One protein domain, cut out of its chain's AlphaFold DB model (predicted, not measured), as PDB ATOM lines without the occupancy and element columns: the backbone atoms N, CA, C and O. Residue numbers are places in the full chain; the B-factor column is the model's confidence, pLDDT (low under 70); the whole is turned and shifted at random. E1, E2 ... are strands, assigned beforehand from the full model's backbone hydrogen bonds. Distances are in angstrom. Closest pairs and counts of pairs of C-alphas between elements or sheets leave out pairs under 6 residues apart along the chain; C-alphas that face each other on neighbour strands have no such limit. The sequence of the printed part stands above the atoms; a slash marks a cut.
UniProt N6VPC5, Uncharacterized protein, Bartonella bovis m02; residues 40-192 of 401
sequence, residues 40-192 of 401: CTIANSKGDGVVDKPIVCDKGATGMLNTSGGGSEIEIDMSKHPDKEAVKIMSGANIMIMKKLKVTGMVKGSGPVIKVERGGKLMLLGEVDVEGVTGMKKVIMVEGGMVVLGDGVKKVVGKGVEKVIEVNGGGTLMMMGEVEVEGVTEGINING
ATOM      1  N   CYS A  40     124.008 122.352 191.048       72.19
ATOM      2  CA  CYS A  40     124.030 123.245 189.885       72.19
ATOM      3  C   CYS A  40     124.617 122.578 188.626       72.19
ATOM      4  O   CYS A  40     124.699 123.179 187.568       72.19
ATOM      5  N   THR A  41     125.051 121.325 188.745       74.56
ATOM      6  CA  THR A  41     125.485 120.450 187.667       74.56
ATOM      7  C   THR A  41     124.327 119.812 186.890       74.56
ATOM      8  O   THR A  41     124.566 119.262 185.823       74.56
ATOM      9  N   ILE A  42     123.078 119.870 187.373       78.44
ATOM     10  CA  ILE A  42     121.912 119.311 186.668       78.44
ATOM     11  C   ILE A  42     120.829 120.380 186.517       78.44
ATOM     12  O   ILE A  42     120.150 120.735 187.481       78.44
ATOM     13  N   ALA A  43     120.625 120.851 185.287       75.88
ATOM     14  CA  ALA A  43     119.470 121.656 184.919       75.88
ATOM     15  C   ALA A  43     118.264 120.744 184.672       75.88
ATOM     16  O   ALA A  43     118.278 119.885 183.782       75.88
ATOM     17  N   ASN A  44     117.209 120.927 185.465       73.44
ATOM     18  CA  ASN A  44     115.962 120.207 185.254       73.44
ATOM     19  C   ASN A  44     115.233 120.764 184.035       73.44
ATOM     20  O   ASN A  44     114.862 121.937 184.000       73.44
ATOM     21  N   SER A  45     115.028 119.889 183.058       70.94
ATOM     22  CA  SER A  45     114.241 120.164 181.860       70.94
ATOM     23  C   SER A  45     112.828 119.598 181.997       70.94
ATOM     24  O   SER A  45     112.584 118.688 182.798       70.94
ATOM     25  N   LYS A  46     111.884 120.139 181.223       68.44
ATOM     26  CA  LYS A  46     110.578 119.494 181.024       68.44
ATOM     27  C   LYS A  46     110.747 118.220 180.187       68.44
ATOM     28  O   LYS A  46     111.836 117.902 179.718       68.44
ATOM     29  N   GLY A  47     109.653 117.490 179.970       65.44
ATOM     30  CA  GLY A  47     109.651 116.291 179.120       65.44
ATOM     31  C   GLY A  47     110.101 116.522 177.666       65.44
ATOM     32  O   GLY A  47     110.332 115.548 176.961       65.44
ATOM     33  N   ASP A  48     110.240 117.779 177.233       68.69
ATOM     34  CA  ASP A  48     110.740 118.204 175.918       68.69
ATOM     35  C   ASP A  48     112.260 118.481 175.884       68.69
ATOM     36  O   ASP A  48     112.806 118.728 174.814       68.69
ATOM     37  N   GLY A  49     112.958 118.420 177.025       73.88
ATOM     38  CA  GLY A  49     114.397 118.688 177.112       73.88
ATOM     39  C   GLY A  49     114.776 120.168 177.249       73.88
ATOM     40  O   GLY A  49     115.966 120.458 177.380       73.88
ATOM     41  N   VAL A  50     113.803 121.086 177.310       82.38
ATOM     42  CA  VAL A  50     114.038 122.531 177.460       82.38
ATOM     43  C   VAL A  50     113.994 122.939 178.935       82.38
ATOM     44  O   VAL A  50     113.116 122.532 179.706       82.38
ATOM     45  N   VAL A  51     114.960 123.759 179.345       85.25
ATOM     46  CA  VAL A  51     115.047 124.353 180.683       85.25
ATOM     47  C   VAL A  51     114.244 125.652 180.687       85.25
ATOM     48  O   VAL A  51     114.566 126.578 179.955       85.25
ATOM     49  N   ASP A  52     113.200 125.753 181.513       84.69
ATOM     50  CA  ASP A  52     112.314 126.931 181.536       84.69
ATOM     51  C   ASP A  52     112.566 127.881 182.711       84.69
ATOM     52  O   ASP A  52     111.692 128.675 183.061       84.69
ATOM     53  N   LYS A  53     113.738 127.771 183.350       84.88
ATOM     54  CA  LYS A  53     114.131 128.556 184.526       84.88
ATOM     55  C   LYS A  53     115.601 128.987 184.454       84.88
ATOM     56  O   LYS A  53     116.426 128.217 183.966       84.88
ATOM     57  N   PRO A  54     115.946 130.154 185.030       86.75
ATOM     58  CA  PRO A  54     117.330 130.572 185.231       86.75
ATOM     59  C   PRO A  54     118.172 129.531 185.975       86.75
ATOM     60  O   PRO A  54     117.726 128.958 186.974       86.75
ATOM     61  N   ILE A  55     119.419 129.358 185.543       89.00
ATOM     62  CA  ILE A  55     120.420 128.525 186.212       89.00
ATOM     63  C   ILE A  55     121.306 129.432 187.063       89.00
ATOM     64  O   ILE A  55     122.039 130.266 186.535       89.00
ATOM     65  N   VAL A  56     121.261 129.267 188.385       89.50
ATOM     66  CA  VAL A  56     122.060 130.065 189.326       89.50
ATOM     67  C   VAL A  56     122.958 129.147 190.151       89.50
ATOM     68  O   VAL A  56     122.461 128.338 190.931       89.50
ATOM     69  N   CYS A  57     124.277 129.286 189.998       89.88
ATOM     70  CA  CYS A  57     125.278 128.511 190.731       89.88
ATOM     71  C   CYS A  57     126.008 129.377 191.761       89.88
ATOM     72  O   CYS A  57     126.623 130.388 191.411       89.88
ATOM     73  N   ASP A  58     125.986 128.946 193.022       86.81
ATOM     74  CA  ASP A  58     126.619 129.621 194.156       86.81
ATOM     75  C   ASP A  58     127.372 128.638 195.082       86.81
ATOM     76  O   ASP A  58     127.572 127.465 194.754       86.81
ATOM     77  N   LYS A  59     127.839 129.137 196.237       82.38
ATOM     78  CA  LYS A  59     128.367 128.346 197.371       82.38
ATOM     79  C   LYS A  59     129.479 127.343 197.023       82.38
ATOM     80  O   LYS A  59     129.547 126.265 197.607       82.38
ATOM     81  N   GLY A  60     130.367 127.680 196.089       78.62
ATOM     82  CA  GLY A  60     131.479 126.797 195.719       78.62
ATOM     83  C   GLY A  60     131.082 125.555 194.911       78.62
ATOM     84  O   GLY A  60     131.911 124.659 194.744       78.62
ATOM     85  N   ALA A  61     129.843 125.480 194.403       82.44
ATOM     86  CA  ALA A  61     129.388 124.368 193.571       82.44
ATOM     87  C   ALA A  61     130.360 124.131 192.407       82.44
ATOM     88  O   ALA A  61     130.644 125.046 191.639       82.44
ATOM     89  N   THR A  62     130.881 122.910 192.287       84.56
ATOM     90  CA  THR A  62     131.875 122.556 191.269       84.56
ATOM     91  C   THR A  62     131.395 121.359 190.465       84.56
ATOM     92  O   THR A  62     131.026 120.341 191.047       84.56
ATOM     93  N   GLY A  63     131.421 121.459 189.137       88.00
ATOM     94  CA  GLY A  63     131.165 120.314 188.267       88.00
ATOM     95  C   GLY A  63     130.671 120.674 186.871       88.00
ATOM     96  O   GLY A  63     130.638 121.836 186.472       88.00
ATOM     97  N   MET A  64     130.299 119.642 186.119       87.69
ATOM     98  CA  MET A  64     129.777 119.785 184.765       87.69
ATOM     99  C   MET A  64     128.275 120.058 184.808       87.69
ATOM    100  O   MET A  64     127.525 119.222 185.302       87.69
ATOM    101  N   LEU A  65     127.841 121.198 184.278       87.25
ATOM    102  CA  LEU A  65     126.433 121.471 184.037       87.25
ATOM    103  C   LEU A  65     125.954 120.652 182.840       87.25
ATOM    104  O   LEU A  65     126.510 120.708 181.741       87.25
ATOM    105  N   ASN A  66     124.895 119.897 183.083       82.81
ATOM    106  CA  ASN A  66     124.231 119.061 182.111       82.81
ATOM    107  C   ASN A  66     122.710 119.136 182.312       82.81
ATOM    108  O   ASN A  66     122.226 119.559 183.360       82.81
ATOM    109  N   THR A  67     121.947 118.722 181.313       76.12
ATOM    110  CA  THR A  67     120.488 118.574 181.389       76.12
ATOM    111  C   THR A  67     120.118 117.149 181.772       76.12
ATOM    112  O   THR A  67     120.846 116.208 181.459       76.12
ATOM    113  N   SER A  68     118.947 116.967 182.385       67.50
ATOM    114  CA  SER A  68     118.371 115.631 182.615       67.50
ATOM    115  C   SER A  68     118.091 114.853 181.314       67.50
ATOM    116  O   SER A  68     118.037 113.626 181.340       67.50
ATOM    117  N   GLY A  69     117.950 115.546 180.177       63.06
ATOM    118  CA  GLY A  69     117.826 114.954 178.840       63.06
ATOM    119  C   GLY A  69     119.172 114.685 178.145       63.06
ATOM    120  O   GLY A  69     120.133 115.445 178.283       63.06
ATOM    121  N   GLY A  70     119.230 113.615 177.344       64.69
ATOM    122  CA  GLY A  70     120.431 113.141 176.636       64.69
ATOM    123  C   GLY A  70     120.845 113.916 175.371       64.69
ATOM    124  O   GLY A  70     121.670 113.412 174.617       64.69
ATOM    125  N   GLY A  71     120.285 115.104 175.109       73.44
ATOM    126  CA  GLY A  71     120.576 115.892 173.898       73.44
ATOM    127  C   GLY A  71     122.001 116.465 173.844       73.44
ATOM    128  O   GLY A  71     122.697 116.489 174.854       73.44
ATOM    129  N   SER A  72     122.439 116.956 172.682       82.50
ATOM    130  CA  SER A  72     123.748 117.616 172.479       82.50
ATOM    131  C   SER A  72     123.769 119.103 172.871       82.50
ATOM    132  O   SER A  72     124.821 119.743 172.825       82.50
ATOM    133  N   GLU A  73     122.620 119.640 173.272       87.88
ATOM    134  CA  GLU A  73     122.390 121.049 173.582       87.88
ATOM    135  C   GLU A  73     121.734 121.196 174.960       87.88
ATOM    136  O   GLU A  73     121.003 120.315 175.418       87.88
ATOM    137  N   ILE A  74     122.034 122.306 175.628       89.81
ATOM    138  CA  ILE A  74     121.291 122.824 176.773       89.81
ATOM    139  C   ILE A  74     120.500 124.014 176.248       89.81
ATOM    140  O   ILE A  74     121.076 125.077 176.017       89.81
ATOM    141  N   GLU A  75     119.200 123.824 176.042       90.69
ATOM    142  CA  GLU A  75     118.297 124.894 175.630       90.69
ATOM    143  C   GLU A  75     117.615 125.502 176.859       90.69
ATOM    144  O   GLU A  75     116.996 124.787 177.653       90.69
ATOM    145  N   ILE A  76     117.749 126.819 177.027       89.00
ATOM    146  CA  ILE A  76     117.115 127.597 178.092       89.00
ATOM    147  C   ILE A  76     116.106 128.558 177.461       89.00
ATOM    148  O   ILE A  76     116.496 129.494 176.765       89.00
ATOM    149  N   ASP A  77     114.820 128.352 177.738       88.12
ATOM    150  CA  ASP A  77     113.745 129.262 177.338       88.12
ATOM    151  C   ASP A  77     113.435 130.252 178.468       88.12
ATOM    152  O   ASP A  77     112.911 129.903 179.532       88.12
ATOM    153  N   MET A  78     113.737 131.519 178.210       85.69
ATOM    154  CA  MET A  78     113.583 132.630 179.143       85.69
ATOM    155  C   MET A  78     112.268 133.396 178.960       85.69
ATOM    156  O   MET A  78     112.051 134.403 179.636       85.69
ATOM    157  N   SER A  79     111.340 132.920 178.120       84.50
ATOM    158  CA  SER A  79     110.055 133.591 177.848       84.50
ATOM    159  C   SER A  79     109.216 133.845 179.108       84.50
ATOM    160  O   SER A  79     108.432 134.792 179.158       84.50
ATOM    161  N   LYS A  80     109.381 133.016 180.148       84.31
ATOM    162  CA  LYS A  80     108.707 133.171 181.452       84.31
ATOM    163  C   LYS A  80     109.506 133.978 182.480       84.31
ATOM    164  O   LYS A  80     108.968 134.324 183.530       84.31
ATOM    165  N   HIS A  81     110.773 134.267 182.195       82.69
ATOM    166  CA  HIS A  81     111.705 134.934 183.101       82.69
ATOM    167  C   HIS A  81     112.451 136.075 182.395       82.69
ATOM    168  O   HIS A  81     113.680 136.114 182.432       82.69
ATOM    169  N   PRO A  82     111.730 137.024 181.771       78.50
ATOM    170  CA  PRO A  82     112.336 137.999 180.880       78.50
ATOM    171  C   PRO A  82     113.304 138.952 181.588       78.50
ATOM    172  O   PRO A  82     114.183 139.478 180.934       78.50
ATOM    173  N   ASP A  83     113.193 139.157 182.901       81.12
ATOM    174  CA  ASP A  83     114.025 140.120 183.640       81.12
ATOM    175  C   ASP A  83     115.212 139.464 184.378       81.12
ATOM    176  O   ASP A  83     115.722 140.010 185.363       81.12
ATOM    177  N   LYS A  84     115.605 138.243 183.990       85.06
ATOM    178  CA  LYS A  84     116.638 137.445 184.671       85.06
ATOM    179  C   LYS A  84     117.760 137.033 183.728       85.06
ATOM    180  O   LYS A  84     117.549 136.846 182.536       85.06
ATOM    181  N   GLU A  85     118.946 136.832 184.294       88.50
ATOM    182  CA  GLU A  85     120.054 136.186 183.594       88.50
ATOM    183  C   GLU A  85     119.745 134.689 183.424       88.50
ATOM    184  O   GLU A  85     119.306 134.034 184.370       88.50
ATOM    185  N   ALA A  86     119.971 134.134 182.232       89.19
ATOM    186  CA  ALA A  86     119.728 132.718 181.954       89.19
ATOM    187  C   ALA A  86     120.708 131.817 182.714       89.19
ATOM    188  O   ALA A  86     120.325 130.771 183.235       89.19
ATOM    189  N   VAL A  87     121.968 132.252 182.812       91.69
ATOM    190  CA  VAL A  87     123.008 131.571 183.586       91.69
ATOM    191  C   VAL A  87     123.715 132.586 184.472       91.69
ATOM    192  O   VAL A  87     124.244 133.580 183.979       91.69
ATOM    193  N   LYS A  88     123.770 132.328 185.780       93.19
ATOM    194  CA  LYS A  88     124.462 133.173 186.755       93.19
ATOM    195  C   LYS A  88     125.391 132.354 187.646       93.19
ATOM    196  O   LYS A  88     124.934 131.470 188.361       93.19
ATOM    197  N   ILE A  89     126.685 132.672 187.646       93.62
ATOM    198  CA  ILE A  89     127.720 131.965 188.420       93.62
ATOM    199  C   ILE A  89     128.377 132.935 189.406       93.62
ATOM    200  O   ILE A  89     128.853 133.995 189.006       93.62
ATOM    201  N   MET A  90     128.430 132.582 190.691       92.44
ATOM    202  CA  MET A  90     128.967 133.450 191.748       92.44
ATOM    203  C   MET A  90     129.575 132.662 192.914       92.44
ATOM    204  O   MET A  90     129.505 131.435 192.967       92.44
ATOM    205  N   SER A  91     130.138 133.376 193.896       88.50
ATOM    206  CA  SER A  91     130.439 132.836 195.233       88.50
ATOM    207  C   SER A  91     131.288 131.555 195.228       88.50
ATOM    208  O   SER A  91     130.990 130.598 195.943       88.50
ATOM    209  N   GLY A  92     132.340 131.517 194.406       84.94
ATOM    210  CA  GLY A  92     133.287 130.396 194.351       84.94
ATOM    211  C   GLY A  92     132.873 129.229 193.450       84.94
ATOM    212  O   GLY A  92     133.639 128.274 193.340       84.94
ATOM    213  N   ALA A  93     131.683 129.264 192.841       91.06
ATOM    214  CA  ALA A  93     131.219 128.190 191.964       91.06
ATOM    215  C   ALA A  93     132.127 128.030 190.731       91.06
ATOM    216  O   ALA A  93     132.599 129.020 190.174       91.06
ATOM    217  N   ASN A  94     132.360 126.790 190.302       89.75
ATOM    218  CA  ASN A  94     133.229 126.431 189.185       89.75
ATOM    219  C   ASN A  94     132.537 125.425 188.257       89.75
ATOM    220  O   ASN A  94     132.508 124.223 188.525       89.75
ATOM    221  N   ILE A  95     131.959 125.935 187.174       93.56
ATOM    222  CA  ILE A  95     131.030 125.190 186.329       93.56
ATOM    223  C   ILE A  95     131.599 125.003 184.931       93.56
ATOM    224  O   ILE A  95     132.111 125.943 184.330       93.56
ATOM    225  N   MET A  96     131.465 123.791 184.400       91.75
ATOM    226  CA  MET A  96     131.844 123.445 183.032       91.75
ATOM    227  C   MET A  96     130.610 123.074 182.206       91.75
ATOM    228  O   MET A  96     129.798 122.272 182.653       91.75
ATOM    229  N   ILE A  97     130.482 123.602 180.991       92.25
ATOM    230  CA  ILE A  97     129.414 123.270 180.041       92.25
ATOM    231  C   ILE A  97     130.058 122.684 178.788       92.25
ATOM    232  O   ILE A  97     130.758 123.397 178.078       92.25
ATOM    233  N   MET A  98     129.835 121.397 178.504       88.81
ATOM    234  CA  MET A  98     130.379 120.756 177.289       88.81
ATOM    235  C   MET A  98     129.454 120.823 176.080       88.81
ATOM    236  O   MET A  98     129.906 120.741 174.945       88.81
ATOM    237  N   LYS A  99     128.152 120.921 176.330       89.94
ATOM    238  CA  LYS A  99     127.129 120.970 175.291       89.94
ATOM    239  C   LYS A  99     127.035 122.372 174.700       89.94
ATOM    240  O   LYS A  99     127.447 123.340 175.342       89.94
ATOM    241  N   LYS A 100     126.439 122.478 173.511       91.38
ATOM    242  CA  LYS A 100     126.000 123.776 172.987       91.38
ATOM    243  C   LYS A 100     125.039 124.404 174.000       91.38
ATOM    244  O   LYS A 100     124.160 123.714 174.511       91.38
ATOM    245  N   LEU A 101     125.230 125.674 174.324       92.31
ATOM    246  CA  LEU A 101     124.337 126.435 175.187       92.31
ATOM    247  C   LEU A 101     123.494 127.350 174.309       92.31
ATOM    248  O   LEU A 101     124.020 128.299 173.730       92.31
ATOM    249  N   LYS A 102     122.193 127.079 174.240       91.88
ATOM    250  CA  LYS A 102     121.252 127.898 173.488       91.88
ATOM    251  C   LYS A 102     120.276 128.577 174.420       91.88
ATOM    252  O   LYS A 102     119.682 127.937 175.285       91.88
ATOM    253  N   VAL A 103     120.118 129.882 174.248       89.12
ATOM    254  CA  VAL A 103     119.175 130.680 175.029       89.12
ATOM    255  C   VAL A 103     118.174 131.324 174.085       89.12
ATOM    256  O   VAL A 103     118.559 132.002 173.133       89.12
ATOM    257  N   THR A 104     116.893 131.102 174.365       87.25
ATOM    258  CA  THR A 104     115.758 131.612 173.592       87.25
ATOM    259  C   THR A 104     114.753 132.320 174.501       87.25
ATOM    260  O   THR A 104     114.861 132.294 175.729       87.25
ATOM    261  N   GLY A 105     113.762 132.975 173.896       74.50
ATOM    262  CA  GLY A 105     112.686 133.661 174.609       74.50
ATOM    263  C   GLY A 105     112.946 135.155 174.813       74.50
ATOM    264  O   GLY A 105     114.083 135.614 174.881       74.50
ATOM    265  N   MET A 106     111.865 135.937 174.878       62.84
ATOM    266  CA  MET A 106     111.929 137.403 174.918       62.84
ATOM    267  C   MET A 106     112.457 137.892 176.274       62.84
ATOM    268  O   MET A 106     111.676 138.128 177.189       62.84
ATOM    269  N   VAL A 107     113.772 138.067 176.407       58.78
ATOM    270  CA  VAL A 107     114.398 138.611 177.625       58.78
ATOM    271  C   VAL A 107     114.373 140.142 177.573       58.78
ATOM    272  O   VAL A 107     114.889 140.736 176.627       58.78
ATOM    273  N   LYS A 108     113.731 140.785 178.554       59.69
ATOM    274  CA  LYS A 108     113.568 142.240 178.672       59.69
ATOM    275  C   LYS A 108     114.473 142.777 179.783       59.69
ATOM    276  O   LYS A 108     114.458 142.294 180.904       59.69
ATOM    277  N   GLY A 109     115.218 143.837 179.490       63.59
ATOM    278  CA  GLY A 109     116.025 144.545 180.489       63.59
ATOM    279  C   GLY A 109     117.486 144.689 180.085       63.59
ATOM    280  O   GLY A 109     117.954 144.047 179.161       63.59
ATOM    281  N   SER A 110     118.223 145.550 180.784       65.25
ATOM    282  CA  SER A 110     119.595 145.946 180.425       65.25
ATOM    283  C   SER A 110     120.684 144.934 180.812       65.25
ATOM    284  O   SER A 110     121.873 145.254 180.728       65.25
ATOM    285  N   GLY A 111     120.293 143.762 181.320       75.81
ATOM    286  CA  GLY A 111     121.192 142.755 181.879       75.81
ATOM    287  C   GLY A 111     121.949 141.943 180.819       75.81
ATOM    288  O   GLY A 111     121.706 142.092 179.619       75.81
ATOM    289  N   PRO A 112     122.914 141.116 181.248       87.75
ATOM    290  CA  PRO A 112     123.533 140.102 180.404       87.75
ATOM    291  C   PRO A 112     122.719 138.800 180.378       87.75
ATOM    292  O   PRO A 112     121.988 138.498 181.321       87.75
ATOM    293  N   VAL A 113     122.896 137.981 179.338       89.75
ATOM    294  CA  VAL A 113     122.287 136.638 179.273       89.75
ATOM    295  C   VAL A 113     122.997 135.672 180.220       89.75
ATOM    296  O   VAL A 113     122.361 134.930 180.966       89.75
ATOM    297  N   ILE A 114     124.326 135.710 180.217       93.12
ATOM    298  CA  ILE A 114     125.206 134.915 181.064       93.12
ATOM    299  C   ILE A 114     125.987 135.882 181.947       93.12
ATOM    300  O   ILE A 114     126.676 136.765 181.441       93.12
ATOM    301  N   LYS A 115     125.918 135.710 183.266       93.38
ATOM    302  CA  LYS A 115     126.636 136.544 184.232       93.38
ATOM    303  C   LYS A 115     127.574 135.718 185.099       93.38
ATOM    304  O   LYS A 115     127.154 134.763 185.747       93.38
ATOM    305  N   VAL A 116     128.838 136.120 185.168       93.38
ATOM    306  CA  VAL A 116     129.839 135.506 186.047       93.38
ATOM    307  C   VAL A 116     130.396 136.570 186.981       93.38
ATOM    308  O   VAL A 116     131.135 137.455 186.566       93.38
ATOM    309  N   GLU A 117     130.012 136.498 188.249       91.38
ATOM    310  CA  GLU A 117     130.392 137.462 189.283       91.38
ATOM    311  C   GLU A 117     131.650 137.011 190.041       91.38
ATOM    312  O   GLU A 117     132.194 135.923 189.824       91.38
ATOM    313  N   ARG A 118     132.118 137.860 190.961       82.88
ATOM    314  CA  ARG A 118     133.347 137.655 191.727       82.88
ATOM    315  C   ARG A 118     133.432 136.264 192.357       82.88
ATOM    316  O   ARG A 118     132.535 135.817 193.073       82.88
ATOM    317  N   GLY A 119     134.553 135.593 192.104       78.62
ATOM    318  CA  GLY A 119     134.826 134.239 192.587       78.62
ATOM    319  C   GLY A 119     134.133 133.124 191.796       78.62
ATOM    320  O   GLY A 119     134.508 131.970 191.972       78.62
ATOM    321  N   GLY A 120     133.170 133.433 190.924       89.75
ATOM    322  CA  GLY A 120     132.579 132.472 189.998       89.75
ATOM    323  C   GLY A 120     133.512 132.152 188.827       89.75
ATOM    324  O   GLY A 120     134.246 133.020 188.348       89.75
ATOM    325  N   LYS A 121     133.481 130.903 188.359       88.50
ATOM    326  CA  LYS A 121     134.234 130.407 187.202       88.50
ATOM    327  C   LYS A 121     133.313 129.614 186.281       88.50
ATOM    328  O   LYS A 121     132.617 128.708 186.736       88.50
ATOM    329  N   LEU A 122     133.323 129.945 184.996       94.38
ATOM    330  CA  LEU A 122     132.536 129.281 183.961       94.38
ATOM    331  C   LEU A 122     133.450 128.845 182.818       94.38
ATOM    332  O   LEU A 122     134.138 129.674 182.236       94.38
ATOM    333  N   MET A 123     133.432 127.565 182.468       91.50
ATOM    334  CA  MET A 123     134.151 127.016 181.322       91.50
ATOM    335  C   MET A 123     133.154 126.481 180.299       91.50
ATOM    336  O   MET A 123     132.472 125.494 180.548       91.50
ATOM    337  N   LEU A 124     133.065 127.139 179.152       92.75
ATOM    338  CA  LEU A 124     132.235 126.745 178.021       92.75
ATOM    339  C   LEU A 124     133.113 125.963 177.054       92.75
ATOM    340  O   LEU A 124     134.161 126.456 176.673       92.75
ATOM    341  N   LEU A 125     132.728 124.751 176.678       87.56
ATOM    342  CA  LEU A 125     133.427 123.924 175.688       87.56
ATOM    343  C   LEU A 125     132.557 123.657 174.448       87.56
ATOM    344  O   LEU A 125     133.060 123.118 173.469       87.56
ATOM    345  N   GLY A 126     131.279 124.045 174.480       88.38
ATOM    346  CA  GLY A 126     130.374 124.046 173.332       88.38
ATOM    347  C   GLY A 126     129.983 125.465 172.914       88.38
ATOM    348  O   GLY A 126     130.167 126.419 173.669       88.38
ATOM    349  N   GLU A 127     129.448 125.596 171.701       89.12
ATOM    350  CA  GLU A 127     128.984 126.874 171.144       89.12
ATOM    351  C   GLU A 127     127.958 127.573 172.041       89.12
ATOM    352  O   GLU A 127     127.212 126.930 172.781       89.12
ATOM    353  N   VAL A 128     127.899 128.900 171.935       90.56
ATOM    354  CA  VAL A 128     126.902 129.721 172.626       90.56
ATOM    355  C   VAL A 128     126.027 130.390 171.582       90.56
ATOM    356  O   VAL A 128     126.523 131.135 170.741       90.56
ATOM    357  N   ASP A 129     124.728 130.142 171.646       90.62
ATOM    358  CA  ASP A 129     123.770 130.643 170.668       90.62
ATOM    359  C   ASP A 129     122.618 131.349 171.373       90.62
ATOM    360  O   ASP A 129     121.803 130.732 172.059       90.62
ATOM    361  N   VAL A 130     122.588 132.671 171.261       85.81
ATOM    362  CA  VAL A 130     121.545 133.494 171.861       85.81
ATOM    363  C   VAL A 130     120.680 134.089 170.763       85.81
ATOM    364  O   VAL A 130     121.134 134.908 169.955       85.81
ATOM    365  N   GLU A 131     119.403 133.708 170.781       82.56
ATOM    366  CA  GLU A 131     118.404 134.116 169.799       82.56
ATOM    367  C   GLU A 131     117.159 134.715 170.459       82.56
ATOM    368  O   GLU A 131     116.791 134.381 171.584       82.56
ATOM    369  N   GLY A 132     116.461 135.589 169.728       65.69
ATOM    370  CA  GLY A 132     115.167 136.125 170.168       65.69
ATOM    371  C   GLY A 132     115.251 137.108 171.339       65.69
ATOM    372  O   GLY A 132     114.248 137.344 172.013       65.69
ATOM    373  N   VAL A 133     116.426 137.697 171.576       62.22
ATOM    374  CA  VAL A 133     116.655 138.632 172.676       62.22
ATOM    375  C   VAL A 133     116.526 140.071 172.178       62.22
ATOM    376  O   VAL A 133     117.235 140.493 171.271       62.22
ATOM    377  N   THR A 134     115.620 140.843 172.779       59.41
ATOM    378  CA  THR A 134     115.405 142.262 172.449       59.41
ATOM    379  C   THR A 134     115.467 143.104 173.717       59.41
ATOM    380  O   THR A 134     114.589 142.996 174.572       59.41
ATOM    381  N   GLY A 135     116.476 143.973 173.826       61.25
ATOM    382  CA  GLY A 135     116.646 144.904 174.951       61.25
ATOM    383  C   GLY A 135     117.796 144.569 175.904       61.25
ATOM    384  O   GLY A 135     118.190 145.441 176.678       61.25
ATOM    385  N   MET A 136     118.372 143.365 175.817       66.56
ATOM    386  CA  MET A 136     119.595 143.016 176.550       66.56
ATOM    387  C   MET A 136     120.817 143.590 175.857       66.56
ATOM    388  O   MET A 136     120.926 143.610 174.632       66.56
ATOM    389  N   LYS A 137     121.771 144.035 176.670       69.75
ATOM    390  CA  LYS A 137     122.979 144.671 176.152       69.75
ATOM    391  C   LYS A 137     124.078 143.663 175.855       69.75
ATOM    392  O   LYS A 137     124.935 143.973 175.045       69.75
ATOM    393  N   LYS A 138     124.121 142.512 176.539       82.56
ATOM    394  CA  LYS A 138     125.312 141.639 176.569       82.56
ATOM    395  C   LYS A 138     124.945 140.158 176.488       82.56
ATOM    396  O   LYS A 138     124.026 139.738 177.189       82.56
ATOM    397  N   VAL A 139     125.693 139.349 175.729       85.81
ATOM    398  CA  VAL A 139     125.573 137.879 175.826       85.81
ATOM    399  C   VAL A 139     126.216 137.393 177.123       85.81
ATOM    400  O   VAL A 139     125.526 136.888 177.999       85.81
ATOM    401  N   ILE A 140     127.519 137.602 177.299       89.81
ATOM    402  CA  ILE A 140     128.271 137.226 178.498       89.81
ATOM    403  C   ILE A 140     128.742 138.495 179.205       89.81
ATOM    404  O   ILE A 140     129.275 139.401 178.578       89.81
ATOM    405  N   MET A 141     128.591 138.554 180.524       87.88
ATOM    406  CA  MET A 141     129.201 139.571 181.372       87.88
ATOM    407  C   MET A 141     130.002 138.914 182.490       87.88
ATOM    408  O   MET A 141     129.492 138.060 183.215       87.88
ATOM    409  N   VAL A 142     131.240 139.356 182.672       82.81
ATOM    410  CA  VAL A 142     132.158 138.869 183.698       82.81
ATOM    411  C   VAL A 142     132.490 140.014 184.648       82.81
ATOM    412  O   VAL A 142     133.254 140.897 184.294       82.81
ATOM    413  N   GLU A 143     131.933 140.021 185.857       80.69
ATOM    414  CA  GLU A 143     132.152 141.053 186.883       80.69
ATOM    415  C   GLU A 143     133.029 140.506 188.018       80.69
ATOM    416  O   GLU A 143     132.534 140.020 189.035       80.69
ATOM    417  N   GLY A 144     134.353 140.536 187.837       68.62
ATOM    418  CA  GLY A 144     135.318 140.001 188.814       68.62
ATOM    419  C   GLY A 144     135.410 138.468 188.876       68.62
ATOM    420  O   GLY A 144     136.135 137.932 189.720       68.62
ATOM    421  N   GLY A 145     134.644 137.759 188.041       73.88
ATOM    422  CA  GLY A 145     134.687 136.304 187.871       73.88
ATOM    423  C   GLY A 145     135.623 135.858 186.743       73.88
ATOM    424  O   GLY A 145     136.424 136.645 186.248       73.88
ATOM    425  N   MET A 146     135.526 134.600 186.313       78.88
ATOM    426  CA  MET A 146     136.334 134.050 185.217       78.88
ATOM    427  C   MET A 146     135.475 133.276 184.216       78.88
ATOM    428  O   MET A 146     134.738 132.376 184.608       78.88
ATOM    429  N   VAL A 147     135.615 133.575 182.927       86.44
ATOM    430  CA  VAL A 147     135.042 132.788 181.828       86.44
ATOM    431  C   VAL A 147     136.162 132.190 180.988       86.44
ATOM    432  O   VAL A 147     137.110 132.885 180.637       86.44
ATOM    433  N   VAL A 148     136.041 130.912 180.646       83.38
ATOM    434  CA  VAL A 148     136.906 130.202 179.703       83.38
ATOM    435  C   VAL A 148     136.049 129.744 178.526       83.38
ATOM    436  O   VAL A 148     135.113 128.978 178.725       83.38
ATOM    437  N   LEU A 149     136.366 130.183 177.313       84.62
ATOM    438  CA  LEU A 149     135.864 129.597 176.076       84.62
ATOM    439  C   LEU A 149     136.877 128.560 175.600       84.62
ATOM    440  O   LEU A 149     138.018 128.883 175.281       84.62
ATOM    441  N   GLY A 150     136.478 127.303 175.625       76.56
ATOM    442  CA  GLY A 150     137.245 126.158 175.178       76.56
ATOM    443  C   GLY A 150     137.500 126.153 173.681       76.56
ATOM    444  O   GLY A 150     136.895 126.893 172.913       76.56
ATOM    445  N   ASP A 151     138.364 125.243 173.262       72.50
ATOM    446  CA  ASP A 151     138.674 124.935 171.866       72.50
ATOM    447  C   ASP A 151     137.460 124.472 171.037       72.50
ATOM    448  O   ASP A 151     137.413 124.699 169.821       72.50
ATOM    449  N   GLY A 152     136.480 123.842 171.690       75.25
ATOM    450  CA  GLY A 152     135.201 123.449 171.096       75.25
ATOM    451  C   GLY A 152     134.207 124.600 170.898       75.25
ATOM    452  O   GLY A 152     133.243 124.446 170.149       75.25
ATOM    453  N   VAL A 153     134.444 125.774 171.495       82.19
ATOM    454  CA  VAL A 153     133.608 126.961 171.270       82.19
ATOM    455  C   VAL A 153     134.015 127.595 169.946       82.19
ATOM    456  O   VAL A 153     134.907 128.431 169.901       82.19
ATOM    457  N   LYS A 154     133.374 127.193 168.847       74.88
ATOM    458  CA  LYS A 154     133.646 127.789 167.528       74.88
ATOM    459  C   LYS A 154     132.947 129.119 167.323       74.88
ATOM    460  O   LYS A 154     133.431 129.950 166.563       74.88
ATOM    461  N   LYS A 155     131.825 129.319 168.011       77.88
ATOM    462  CA  LYS A 155     130.929 130.436 167.750       77.88
ATOM    463  C   LYS A 155     130.219 130.917 169.012       77.88
ATOM    464  O   LYS A 155     129.777 130.104 169.829       77.88
ATOM    465  N   VAL A 156     130.100 132.238 169.140       79.44
ATOM    466  CA  VAL A 156     129.239 132.921 170.112       79.44
ATOM    467  C   VAL A 156     128.326 133.889 169.359       79.44
ATOM    468  O   VAL A 156     128.778 134.895 168.811       79.44
ATOM    469  N   VAL A 157     127.033 133.582 169.331       79.31
ATOM    470  CA  VAL A 157     126.014 134.355 168.609       79.31
ATOM    471  C   VAL A 157     125.178 135.165 169.587       79.31
ATOM    472  O   VAL A 157     124.704 134.631 170.586       79.31
ATOM    473  N   GLY A 158     124.980 136.449 169.288       76.00
ATOM    474  CA  GLY A 158     124.156 137.362 170.077       76.00
ATOM    475  C   GLY A 158     123.201 138.179 169.217       76.00
ATOM    476  O   GLY A 158     123.323 139.397 169.166       76.00
ATOM    477  N   LYS A 159     122.248 137.545 168.528       73.38
ATOM    478  CA  LYS A 159     121.320 138.272 167.644       73.38
ATOM    479  C   LYS A 159     120.458 139.249 168.451       73.38
ATOM    480  O   LYS A 159     119.632 138.821 169.253       73.38
ATOM    481  N   GLY A 160     120.612 140.548 168.192       66.69
ATOM    482  CA  GLY A 160     119.793 141.595 168.815       66.69
ATOM    483  C   GLY A 160     120.321 142.133 170.148       66.69
ATOM    484  O   GLY A 160     119.588 142.847 170.835       66.69
ATOM    485  N   VAL A 161     121.580 141.836 170.505       67.88
ATOM    486  CA  VAL A 161     122.258 142.457 171.656       67.88
ATOM    487  C   VAL A 161     123.341 143.448 171.225       67.88
ATOM    488  O   VAL A 161     123.876 143.374 170.119       67.88
ATOM    489  N   GLU A 162     123.674 144.390 172.111       65.94
ATOM    490  CA  GLU A 162     124.684 145.419 171.829       65.94
ATOM    491  C   GLU A 162     126.110 144.842 171.791       65.94
ATOM    492  O   GLU A 162     126.872 145.167 170.887       65.94
ATOM    493  N   LYS A 163     126.462 143.991 172.764       68.44
ATOM    494  CA  LYS A 163     127.800 143.437 173.020       68.44
ATOM    495  C   LYS A 163     127.749 141.917 173.144       68.44
ATOM    496  O   LYS A 163     126.813 141.386 173.743       68.44
ATOM    497  N   VAL A 164     128.778 141.194 172.700       71.56
ATOM    498  CA  VAL A 164     128.828 139.740 172.954       71.56
ATOM    499  C   VAL A 164     129.427 139.425 174.305       71.56
ATOM    500  O   VAL A 164     128.752 138.816 175.124       71.56
ATOM    501  N   ILE A 165     130.644 139.865 174.603       77.75
ATOM    502  CA  ILE A 165     131.243 139.609 175.919       77.75
ATOM    503  C   ILE A 165     131.654 140.928 176.538       77.75
ATOM    504  O   ILE A 165     132.384 141.684 175.912       77.75
ATOM    505  N   GLU A 166     131.218 141.194 177.764       75.38
ATOM    506  CA  GLU A 166     131.720 142.300 178.562       75.38
ATOM    507  C   GLU A 166     132.469 141.796 179.798       75.38
ATOM    508  O   GLU A 166     131.957 140.963 180.537       75.38
ATOM    509  N   VAL A 167     133.673 142.296 180.057       69.38
ATOM    510  CA  VAL A 167     134.470 141.916 181.232       69.38
ATOM    511  C   VAL A 167     134.774 143.166 182.048       69.38
ATOM    512  O   VAL A 167     135.432 144.073 181.564       69.38
ATOM    513  N   ASN A 168     134.313 143.215 183.294       64.25
ATOM    514  CA  ASN A 168     134.404 144.359 184.200       64.25
ATOM    515  C   ASN A 168     134.947 143.932 185.576       64.25
ATOM    516  O   ASN A 168     134.987 142.749 185.921       64.25
ATOM    517  N   GLY A 169     135.305 144.909 186.416       65.81
ATOM    518  CA  GLY A 169     135.513 144.693 187.856       65.81
ATOM    519  C   GLY A 169     136.631 143.703 188.210       65.81
ATOM    520  O   GLY A 169     136.537 143.019 189.227       65.81
ATOM    521  N   GLY A 170     137.662 143.595 187.363       56.78
ATOM    522  CA  GLY A 170     138.747 142.616 187.512       56.78
ATOM    523  C   GLY A 170     138.381 141.198 187.058       56.78
ATOM    524  O   GLY A 170     138.992 140.236 187.516       56.78
ATOM    525  N   GLY A 171     137.352 141.053 186.218       55.28
ATOM    526  CA  GLY A 171     136.979 139.780 185.606       55.28
ATOM    527  C   GLY A 171     138.033 139.272 184.619       55.28
ATOM    528  O   GLY A 171     138.833 140.036 184.090       55.28
ATOM    529  N   THR A 172     138.038 137.967 184.361       58.72
ATOM    530  CA  THR A 172     138.971 137.308 183.437       58.72
ATOM    531  C   THR A 172     138.206 136.591 182.330       58.72
ATOM    532  O   THR A 172     137.282 135.832 182.612       58.72
ATOM    533  N   LEU A 173     138.622 136.778 181.079       74.19
ATOM    534  CA  LEU A 173     138.149 136.006 179.931       74.19
ATOM    535  C   LEU A 173     139.336 135.274 179.304       74.19
ATOM    536  O   LEU A 173     140.335 135.892 178.950       74.19
ATOM    537  N   MET A 174     139.227 133.957 179.177       65.25
ATOM    538  CA  MET A 174     140.224 133.086 178.564       65.25
ATOM    539  C   MET A 174     139.604 132.413 177.344       65.25
ATOM    540  O   MET A 174     138.488 131.921 177.431       65.25
ATOM    541  N   MET A 175     140.319 132.359 176.223       71.81
ATOM    542  CA  MET A 175     139.886 131.630 175.028       71.81
ATOM    543  C   MET A 175     140.978 130.642 174.619       71.81
ATOM    544  O   MET A 175     142.143 131.022 174.499       71.81
ATOM    545  N   MET A 176     140.613 129.371 174.469       62.69
ATOM    546  CA  MET A 176     141.518 128.261 174.155       62.69
ATOM    547  C   MET A 176     141.519 127.896 172.660       62.69
ATOM    548  O   MET A 176     142.331 127.072 172.248       62.69
ATOM    549  N   GLY A 177     140.649 128.507 171.849       58.78
ATOM    550  CA  GLY A 177     140.563 128.287 170.403       58.78
ATOM    551  C   GLY A 177     140.074 129.516 169.635       58.78
ATOM    552  O   GLY A 177     139.890 130.588 170.209       58.78
ATOM    553  N   GLU A 178     139.888 129.347 168.327       53.75
ATOM    554  CA  GLU A 178     139.270 130.352 167.457       53.75
ATOM    555  C   GLU A 178     137.768 130.434 167.740       53.75
ATOM    556  O   GLU A 178     137.065 129.427 167.632       53.75
ATOM    557  N   VAL A 179     137.298 131.631 168.098       63.22
ATOM    558  CA  VAL A 179     135.895 131.907 168.419       63.22
ATOM    559  C   VAL A 179     135.377 132.985 167.472       63.22
ATOM    560  O   VAL A 179     135.842 134.124 167.513       63.22
ATOM    561  N   GLU A 180     134.404 132.637 166.636       66.25
ATOM    562  CA  GLU A 180     133.665 133.583 165.801       66.25
ATOM    563  C   GLU A 180     132.549 134.259 166.611       66.25
ATOM    564  O   GLU A 180     131.840 133.613 167.387       66.25
ATOM    565  N   VAL A 181     132.388 135.571 166.441       63.47
ATOM    566  CA  VAL A 181     131.414 136.390 167.171       63.47
ATOM    567  C   VAL A 181     130.459 137.035 166.169       63.47
ATOM    568  O   VAL A 181     130.898 137.802 165.317       63.47
ATOM    569  N   GLU A 182     129.157 136.753 166.273       62.84
ATOM    570  CA  GLU A 182     128.153 137.196 165.293       62.84
ATOM    571  C   GLU A 182     126.906 137.842 165.917       62.84
ATOM    572  O   GLU A 182     126.511 137.544 167.046       62.84
ATOM    573  N   GLY A 183     126.219 138.667 165.115       57.12
ATOM    574  CA  GLY A 183     124.857 139.136 165.399       57.12
ATOM    575  C   GLY A 183     124.744 140.399 166.256       57.12
ATOM    576  O   GLY A 183     123.635 140.716 166.685       57.12
ATOM    577  N   VAL A 184     125.848 141.123 166.474       53.78
ATOM    578  CA  VAL A 184     125.952 142.257 167.413       53.78
ATOM    579  C   VAL A 184     126.480 143.544 166.786       53.78
ATOM    580  O   VAL A 184     127.085 143.527 165.716       53.78
ATOM    581  N   THR A 185     126.285 144.661 167.493       52.62
ATOM    582  CA  THR A 185     126.857 145.972 167.140       52.62
ATOM    583  C   THR A 185     128.290 146.176 167.644       52.62
ATOM    584  O   THR A 185     129.071 146.848 166.980       52.62
ATOM    585  N   GLU A 186     128.656 145.595 168.790       48.81
ATOM    586  CA  GLU A 186     129.992 145.642 169.397       48.81
ATOM    587  C   GLU A 186     130.440 144.220 169.796       48.81
ATOM    588  O   GLU A 186     129.645 143.426 170.292       48.81
ATOM    589  N   GLY A 187     131.716 143.875 169.588       57.38
ATOM    590  CA  GLY A 187     132.254 142.532 169.855       57.38
ATOM    591  C   GLY A 187     132.508 142.226 171.344       57.38
ATOM    592  O   GLY A 187     131.587 142.151 172.160       57.38
ATOM    593  N   ILE A 188     133.775 141.992 171.699       55.22
ATOM    594  CA  ILE A 188     134.228 141.759 173.082       55.22
ATOM    595  C   ILE A 188     134.709 143.091 173.676       55.22
ATOM    596  O   ILE A 188     135.563 143.751 173.094       55.22
ATOM    597  N   ASN A 189     134.190 143.475 174.840       47.78
ATOM    598  CA  ASN A 189     134.468 144.737 175.521       47.78
ATOM    599  C   ASN A 189     134.991 144.470 176.947       47.78
ATOM    600  O   ASN A 189     134.291 143.900 177.773       47.78
ATOM    601  N   ILE A 190     136.225 144.853 177.266       54.22
ATOM    602  CA  ILE A 190     136.833 144.609 178.586       54.22
ATOM    603  C   ILE A 190     137.080 145.968 179.251       54.22
ATOM    604  O   ILE A 190     137.947 146.702 178.804       54.22
ATOM    605  N   ASN A 191     136.332 146.340 180.296       39.59
ATOM    606  CA  ASN A 191     136.499 147.626 180.982       39.59
ATOM    607  C   ASN A 191     137.535 147.531 182.121       39.59
ATOM    608  O   ASN A 191     137.271 146.970 183.190       39.59
ATOM    609  N   GLY A 192     138.698 148.150 181.892       51.19
ATOM    610  CA  GLY A 192     139.814 148.339 182.827       51.19
ATOM    611  C   GLY A 192     140.828 149.360 182.281       51.19
ATOM    612  O   GLY A 192     140.598 149.951 181.228       51.19
TER     613      GLY A 192
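AT A GLANCE: This is residues 40 to 192 of the 401 residues of an uncharacterized protein of Bartonella bovis m02 (UniProt N6VPC5). The chain is wound in stacked turns, a solenoid of roughly triangular section, and each full turn lays one short strand into each of three parallel sheets that run along its sides. The turns follow one another from E1, E2 and E3 to E13, E14 and E15, and E16 begins a further turn at the far end; at the near end the stretch of residues 40 to 54 has no named element, and short pairings tie it to E2 and E3. The printed part has 153 residues with no named helix and 16 named strands, E1 to E16 in order, and the class is all strand, though under half of the residues, 71, are in named elements. The sheets run E1 E4 E7 E10 E13 E16, then E2 E5 E8 E11 E14, then E3 E6 E9 E12 E15, and all three are parallel. The whole is compact, with a radius of gyration of the C-alphas of 13.8 A and spans of 43 by 32 by 28 A.

IN THESE COORDINATES: After residues 40 to 54, E1 takes residues 55 to 57 and begins with C-alpha 55 at (120.420, 128.525, 186.212). E2, residues 62 to 67, is 15.6 A long, and E3, residues 73 to 77, is 12.5 A long. E4 is residues 87 to 89, E5 is residues 94 to 97, and E6 is residues 100 to 104, 12.9 A long. E7, residues 112 to 117 and 11.5 A long, begins with C-alpha 112 at (123.533, 140.102, 180.404). E8 is residues 121 to 124 and E9 is residues 128 to 130. E10, residues 138 to 143, is 12.4 A long; E11 is residues 146 to 149 and E12 is residues 155 to 158. E13, residues 163 to 168, is 13.0 A long; E14 is residues 172 to 175 and E15 is residues 180 to 182. E16, residues 186 to 190 and 11.5 A long, ends with C-alpha 190 at (136.833, 144.609, 178.586).

HOW THE PARTS SIT: The three sheets form a stack of sheets, face to face in turn. The largest, with edge strands E1 and E16, is twisted, its C-alphas up to 4.1 A off the best plane. In it E1 and E4 are parallel at 4 degrees, with N 57 and O 88 2.8 A apart, within hydrogen-bond range; for E7 and E10 the same holds of N 116 and O 141, 2.8 A. It faces the sheet E2 E5 E8 E11 E14, the strands of the one at 29 degrees to those of the other; between them the closest C-alphas of E7 and E11 are those of Val 116 and Met 146, 6.7 A apart. In this second sheet N 95 of E5 and O 121 of E8 are 2.9 A apart, within hydrogen-bond range. The largest sheet also faces the sheet E3 E6 E9 E12 E15, with strands at 69 degrees; the closest C-alphas of E10 and E12 are those of Val 139 and Gly 158, 5.9 A apart. In this third sheet N 102 of E6 and O 74 of E3 are 2.9 A apart, within hydrogen-bond range. E5 runs on into E6 across a break of 2 residues, at 89 degrees. Residues 42 to 43 pair with residues 66 to 67 of E2, and residues 50 to 51 with residues 75 to 76 of E3, both parallel.

THE WHOLE: The two C-alphas farthest apart are those of Gly 47 and Gly 192, 44.2 A. The printed part has no cut. No link is long; those from E3 to E4, E6 to E7 and E9 to E10 are short, and the others are tight. The mean pLDDT of the printed part of this predicted model is 77.4; 46 residues are under 70, among them residues 106 to 110, 132 to 137 and 176 to 192, and the mean of E16 is 53.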